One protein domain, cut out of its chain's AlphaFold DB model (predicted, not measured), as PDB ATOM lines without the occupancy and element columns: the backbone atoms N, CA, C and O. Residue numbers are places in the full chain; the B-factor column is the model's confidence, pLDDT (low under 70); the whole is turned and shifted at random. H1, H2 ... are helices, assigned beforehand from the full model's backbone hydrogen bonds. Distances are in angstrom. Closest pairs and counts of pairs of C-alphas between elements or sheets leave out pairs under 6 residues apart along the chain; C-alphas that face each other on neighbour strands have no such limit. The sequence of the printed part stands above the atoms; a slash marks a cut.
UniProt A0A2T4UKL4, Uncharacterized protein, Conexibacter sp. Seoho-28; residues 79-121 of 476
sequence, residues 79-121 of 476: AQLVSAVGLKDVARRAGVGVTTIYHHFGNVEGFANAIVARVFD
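This is residues 79 to 121 of the 476 residues of an uncharacterized protein of Conexibacter sp. Seoho-28 (UniProt A0A2T4UKL4). Four short helices follow one another round a small ring: the chain passes through H1, H2 and H3 and comes back with H4, whose first part, residues 108 to 112, packs on H1 and closes the ring. The far end of H4 and the two residues after it, residues 116 to 121, stick out from this ring as a short arm. The printed part has 43 residues with four named helices, in the order H1, H2, H3, H4, and no named strand; the class is all helix. The whole is compact, with a radius of gyration of the C-alphas of 9.9 A, and its C-alphas span 26 by 20 by 16 A along the three main axes.

H1, residues 79 to 85, and H2, residues 87 to 93, meet only through their link. H2 touches H3, residues 98 to 105; the closest C-alphas are those of Ala 91 and Val 98, 5.3 A apart. The lines of H2 and H3 are about perpendicular, at 78 degrees. H3 and H4, residues 108 to 119, touch only at the corner by their link, with the C-alphas of Phe 105 and Phe 111 closest at 5.1 A. These two helices run the same way at a steep tilt of 66 degrees. H4 touches H1 with residues 108 to 112 alone, and the closest C-alphas are those of Ala 79 and Glu 109, 5.3 A apart. The lines of H1 and H4 are about perpendicular, at 84 degrees. H1 and H3 are apart. H2 and H4 are only just apart, with 8.4 A between their closest C-alphas. In H1, H2, H3 and H4 every backbone O i to N i+4 pair is within hydrogen-bond range.

H1 begins at C-alpha 79, at (-15.493, -11.047, -51.619), and measures 10.1 A from first to last C-alpha over residues 79 to 85. H2, residues 87 to 93, measures 9.9 A. H3, residues 98 to 105, measures 11.0 A and begins at C-alpha 98, at (-14.921, 4.230, -48.753). H4, residues 108 to 119, is the longest helix at 16.4 A and ends at C-alpha 119, at (-29.525, -11.698, -48.482).

The two C-alphas farthest apart are those of Gly 97 and Phe 120, at 26.4 A. The first and last printed C-alphas, those of Ala 79 and Asp 121, are 18.5 A apart. The printed part has no cut. The links H1 to H2, H2 to H3 and H3 to H4 are tight, with 1, 4 and 2 residues. Residues 116 to 121, of which 116 to 119 belong to H4, stand free. The mean pLDDT of the printed part is 84.3, and no printed residue is under 70.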
ATOM      1  N   ALA A  79     -16.392 -12.198 -51.673       77.00
ATOM      2  CA  ALA A  79     -15.493 -11.047 -51.619       77.00
ATOM      3  C   ALA A  79     -14.993 -10.621 -53.012       77.00
ATOM      4  O   ALA A  79     -14.880  -9.422 -53.283       77.00
ATOM      5  N   GLN A  80     -14.741 -11.569 -53.921       81.50
ATOM      6  CA  GLN A  80     -14.383 -11.276 -55.314       81.50
ATOM      7  C   GLN A  80     -15.576 -10.721 -56.106       81.50
ATOM      8  O   GLN A  80     -15.390  -9.773 -56.869       81.50
ATOM      9  N   LEU A  81     -16.801 -11.213 -55.871       78.88
ATOM     10  CA  LEU A  81     -18.022 -10.635 -56.458       78.88
ATOM     11  C   LEU A  81     -18.245  -9.186 -56.004       78.88
ATOM     12  O   LEU A  81     -18.490  -8.303 -56.824       78.88
ATOM     13  N   VAL A  82     -18.103  -8.914 -54.704       76.12
ATOM     14  CA  VAL A  82     -18.209  -7.555 -54.142       76.12
ATOM     15  C   VAL A  82     -17.104  -6.650 -54.689       76.12
ATOM     16  O   VAL A  82     -17.352  -5.495 -55.042       76.12
ATOM     17  N   SER A  83     -15.888  -7.181 -54.821       79.31
ATOM     18  CA  SER A  83     -14.762  -6.450 -55.409       79.31
ATOM     19  C   SER A  83     -14.997  -6.108 -56.883       79.31
ATOM     20  O   SER A  83     -14.584  -5.032 -57.310       79.31
ATOM     21  N   ALA A  84     -15.706  -6.958 -57.637       76.94
ATOM     22  CA  ALA A  84     -16.072  -6.701 -59.032       76.94
ATOM     23  C   ALA A  84     -17.079  -5.545 -59.193       76.94
ATOM     24  O   ALA A  84     -17.032  -4.836 -60.195       76.94
ATOM     25  N   VAL A  85     -17.951  -5.312 -58.202       77.56
ATOM     26  CA  VAL A  85     -18.845  -4.134 -58.161       77.56
ATOM     27  C   VAL A  85     -18.083  -2.857 -57.778       77.56
ATOM     28  O   VAL A  85     -18.467  -1.767 -58.189       77.56
ATOM     29  N   GLY A  86     -16.989  -2.987 -57.018       81.12
ATOM     30  CA  GLY A  86     -16.101  -1.896 -56.620       81.12
ATOM     31  C   GLY A  86     -16.596  -1.105 -55.400       81.12
ATOM     32  O   GLY A  86     -17.611  -0.413 -55.441       81.12
ATOM     33  N   LEU A  87     -15.825  -1.109 -54.304       82.44
ATOM     34  CA  LEU A  87     -16.194  -0.406 -53.060       82.44
ATOM     35  C   LEU A  87     -16.378   1.110 -53.229       82.44
ATOM     36  O   LEU A  87     -17.161   1.722 -52.506       82.44
ATOM     37  N   LYS A  88     -15.679   1.720 -54.194       84.50
ATOM     38  CA  LYS A  88     -15.856   3.137 -54.546       84.50
ATOM     39  C   LYS A  88     -17.261   3.417 -55.072       84.50
ATOM     40  O   LYS A  88     -17.853   4.427 -54.701       84.50
ATOM     41  N   ASP A  89     -17.797   2.526 -55.900       84.88
ATOM     42  CA  ASP A  89     -19.141   2.672 -56.448       84.88
ATOM     43  C   ASP A  89     -20.217   2.436 -55.392       84.88
ATOM     44  O   ASP A  89     -21.194   3.183 -55.350       84.88
ATOM     45  N   VAL A  90     -20.008   1.471 -54.493       83.12
ATOM     46  CA  VAL A  90     -20.890   1.249 -53.336       83.12
ATOM     47  C   VAL A  90     -20.927   2.486 -52.433       83.12
ATOM     48  O   VAL A  90     -22.004   3.004 -52.149       83.12
ATOM     49  N   ALA A  91     -19.761   3.012 -52.041       85.62
ATOM     50  CA  ALA A  91     -19.658   4.194 -51.185       85.62
ATOM     51  C   ALA A  91     -20.313   5.427 -51.831       85.62
ATOM     52  O   ALA A  91     -21.100   6.125 -51.193       85.62
ATOM     53  N   ARG A  92     -20.072   5.632 -53.134       90.81
ATOM     54  CA  ARG A  92     -20.697   6.696 -53.927       90.81
ATOM     55  C   ARG A  92     -22.222   6.592 -53.933       90.81
ATOM     56  O   ARG A  92     -22.885   7.604 -53.729       90.81
ATOM     57  N   ARG A  93     -22.787   5.397 -54.156       87.88
ATOM     58  CA  ARG A  93     -24.248   5.174 -54.131       87.88
ATOM     59  C   ARG A  93     -24.849   5.404 -52.744       87.88
ATOM     60  O   ARG A  93     -25.975   5.874 -52.655       87.88
ATOM     61  N   ALA A  94     -24.096   5.104 -51.690       86.38
ATOM     62  CA  ALA A  94     -24.504   5.325 -50.305       86.38
ATOM     63  C   ALA A  94     -24.279   6.770 -49.812       86.38
ATOM     64  O   ALA A  94     -24.661   7.089 -48.691       86.38
ATOM     65  N   GLY A  95     -23.659   7.646 -50.614       88.88
ATOM     66  CA  GLY A  95     -23.349   9.022 -50.211       88.88
ATOM     67  C   GLY A  95     -22.274   9.129 -49.120       88.88
ATOM     68  O   GLY A  95     -22.223  10.134 -48.416       88.88
ATOM     69  N   VAL A  96     -21.420   8.109 -48.965       90.06
ATOM     70  CA  VAL A  96     -20.371   8.039 -47.931       90.06
ATOM     71  C   VAL A  96     -18.978   7.844 -48.536       90.06
ATOM     72  O   VAL A  96     -18.821   7.550 -49.721       90.06
ATOM     73  N   GLY A  97     -17.934   8.000 -47.718       88.44
ATOM     74  CA  GLY A  97     -16.563   7.666 -48.104       88.44
ATOM     75  C   GLY A  97     -16.284   6.161 -48.011       88.44
ATOM     76  O   GLY A  97     -16.855   5.460 -47.182       88.44
ATOM     77  N   VAL A  98     -15.343   5.649 -48.814       85.50
ATOM     78  CA  VAL A  98     -14.921   4.230 -48.753       85.50
ATOM     79  C   VAL A  98     -14.355   3.862 -47.373       85.50
ATOM     80  O   VAL A  98     -14.535   2.745 -46.901       85.50
ATOM     81  N   THR A  99     -13.716   4.814 -46.690       87.94
ATOM     82  CA  THR A  99     -13.220   4.647 -45.315       87.94
ATOM     83  C   THR A  99     -14.339   4.343 -44.317       87.94
ATOM     84  O   THR A  99     -14.108   3.584 -43.381       87.94
ATOM     85  N   THR A 100     -15.557   4.850 -44.536       83.25
ATOM     86  CA  THR A 100     -16.738   4.530 -43.719       83.25
ATOM     87  C   THR A 100     -17.098   3.048 -43.824       83.25
ATOM     88  O   THR A 100     -17.396   2.421 -42.813       83.25
ATOM     89  N   ILE A 101     -16.989   2.445 -45.013       78.56
ATOM     90  CA  ILE A 101     -17.230   1.004 -45.200       78.56
ATOM     91  C   ILE A 101     -16.205   0.189 -44.399       78.56
ATOM     92  O   ILE A 101     -16.580  -0.697 -43.634       78.56
ATOM     93  N   TYR A 102     -14.916   0.522 -44.503       85.69
ATOM     94  CA  TYR A 102     -13.877  -0.164 -43.727       85.69
ATOM     95  C   TYR A 102     -14.031   0.032 -42.214       85.69
ATOM     96  O   TYR A 102     -13.756  -0.892 -41.459       85.69
ATOM     97  N   HIS A 103     -14.516   1.189 -41.765       87.12
ATOM     98  CA  HIS A 103     -14.798   1.422 -40.349       87.12
ATOM     99  C   HIS A 103     -15.887   0.479 -39.807       87.12
ATOM    100  O   HIS A 103     -15.745  -0.046 -38.708       87.12
ATOM    101  N   HIS A 104     -16.959   0.240 -40.571       78.62
ATOM    102  CA  HIS A 104     -18.065  -0.617 -40.127       78.62
ATOM    103  C   HIS A 104     -17.788  -2.114 -40.279       78.62
ATOM    104  O   HIS A 104     -18.217  -2.898 -39.438       78.62
ATOM    105  N   PHE A 105     -17.089  -2.515 -41.339       83.69
ATOM    106  CA  PHE A 105     -16.962  -3.928 -41.712       83.69
ATOM    107  C   PHE A 105     -15.532  -4.471 -41.601       83.69
ATOM    108  O   PHE A 105     -15.301  -5.656 -41.829       83.69
ATOM    109  N   GLY A 106     -14.562  -3.618 -41.263       88.56
ATOM    110  CA  GLY A 106     -13.145  -3.949 -41.108       88.56
ATOM    111  C   GLY A 106     -12.422  -4.165 -42.438       88.56
ATOM    112  O   GLY A 106     -11.414  -3.520 -42.717       88.56
ATOM    113  N   ASN A 107     -12.934  -5.062 -43.279       85.19
ATOM    114  CA  ASN A 107     -12.353  -5.422 -44.568       85.19
ATOM    115  C   ASN A 107     -13.438  -5.850 -45.583       85.19
ATOM    116  O   ASN A 107     -14.635  -5.846 -45.290       85.19
ATOM    117  N   VAL A 108     -13.015  -6.193 -46.805       82.69
ATOM    118  CA  VAL A 108     -13.931  -6.590 -47.893       82.69
ATOM    119  C   VAL A 108     -14.657  -7.899 -47.583       82.69
ATOM    120  O   VAL A 108     -15.812  -8.060 -47.961       82.69
ATOM    121  N   GLU A 109     -14.002  -8.817 -46.875       83.62
ATOM    122  CA  GLU A 109     -14.568 -10.107 -46.485       83.62
ATOM    123  C   GLU A 109     -15.672  -9.940 -45.433       83.62
ATOM    124  O   GLU A 109     -16.764 -10.473 -45.600       83.62
ATOM    125  N   GLY A 110     -15.447  -9.113 -44.410       80.00
ATOM    126  CA  GLY A 110     -16.455  -8.747 -43.418       80.00
ATOM    127  C   GLY A 110     -17.658  -8.050 -44.054       80.00
ATOM    128  O   GLY A 110     -18.800  -8.344 -43.704       80.00
ATOM    129  N   PHE A 111     -17.421  -7.193 -45.051       82.00
ATOM    130  CA  PHE A 111     -18.506  -6.568 -45.806       82.00
ATOM    131  C   PHE A 111     -19.275  -7.584 -46.666       82.00
ATOM    132  O   PHE A 111     -20.505  -7.575 -46.677       82.00
ATOM    133  N   ALA A 112     -18.578  -8.506 -47.335       83.38
ATOM    134  CA  ALA A 112     -19.205  -9.578 -48.107       83.38
ATOM    135  C   ALA A 112     -20.033 -10.525 -47.220       83.38
ATOM    136  O   ALA A 112     -21.155 -10.867 -47.583       83.38
ATOM    137  N   ASN A 113     -19.535 -10.877 -46.033       83.75
ATOM    138  CA  ASN A 113     -20.264 -11.686 -45.054       83.75
ATOM    139  C   ASN A 113     -21.537 -10.983 -44.562       83.75
ATOM    140  O   ASN A 113     -22.574 -11.630 -44.440       83.75
ATOM    141  N   ALA A 114     -21.496  -9.664 -44.344       83.50
ATOM    142  CA  ALA A 114     -22.683  -8.884 -43.993       83.50
ATOM    143  C   ALA A 114     -23.729  -8.867 -45.124       83.50
ATOM    144  O   ALA A 114     -24.926  -8.968 -44.856       83.50
ATOM    145  N   ILE A 115     -23.294  -8.793 -46.388       86.81
ATOM    146  CA  ILE A 115     -24.192  -8.908 -47.550       86.81
ATOM    147  C   ILE A 115     -24.824 -10.300 -47.606       86.81
ATOM    148  O   ILE A 115     -26.038 -10.400 -47.745       86.81
ATOM    149  N   VAL A 116     -24.028 -11.367 -47.465       88.19
ATOM    150  CA  VAL A 116     -24.535 -12.750 -47.423       88.19
ATOM    151  C   VAL A 116     -25.568 -12.899 -46.305       88.19
ATOM    152  O   VAL A 116     -26.666 -13.381 -46.564       88.19
ATOM    153  N   ALA A 117     -25.262 -12.420 -45.097       86.69
ATOM    154  CA  ALA A 117     -26.181 -12.472 -43.963       86.69
ATOM    155  C   ALA A 117     -27.506 -11.748 -44.252       86.69
ATOM    156  O   ALA A 117     -28.559 -12.284 -43.940       86.69
ATOM    157  N   ARG A 118     -27.470 -10.576 -44.901       90.25
ATOM    158  CA  ARG A 118     -28.677  -9.803 -45.242       90.25
ATOM    159  C   ARG A 118     -29.497 -10.415 -46.380       90.25
ATOM    160  O   ARG A 118     -30.713 -10.260 -46.412       90.25
ATOM    161  N   VAL A 119     -28.847 -11.059 -47.342       89.62
ATOM    162  CA  VAL A 119     -29.525 -11.698 -48.482       89.62
ATOM    163  C   VAL A 119     -30.207 -13.010 -48.068       89.62
ATOM    164  O   VAL A 119     -31.233 -13.384 -48.640       89.62
ATOM    165  N   PHE A 120     -29.651 -13.689 -47.063       91.31
ATOM    166  CA  PHE A 120     -30.192 -14.906 -46.451       91.31
ATOM    167  C   PHE A 120     -30.857 -14.640 -45.090       91.31
ATOM    168  O   PHE A 120     -30.963 -15.545 -44.264       91.31
ATOM    169  N   ASP A 121     -31.309 -13.408 -44.858       89.38
ATOM    170  CA  ASP A 121     -32.099 -13.038 -43.686       89.38
ATOM    171  C   ASP A 121     -33.576 -13.417 -43.928       89.38
ATOM    172  O   ASP A 121     -34.186 -12.881 -44.861       89.38
TER     173      ASP A 121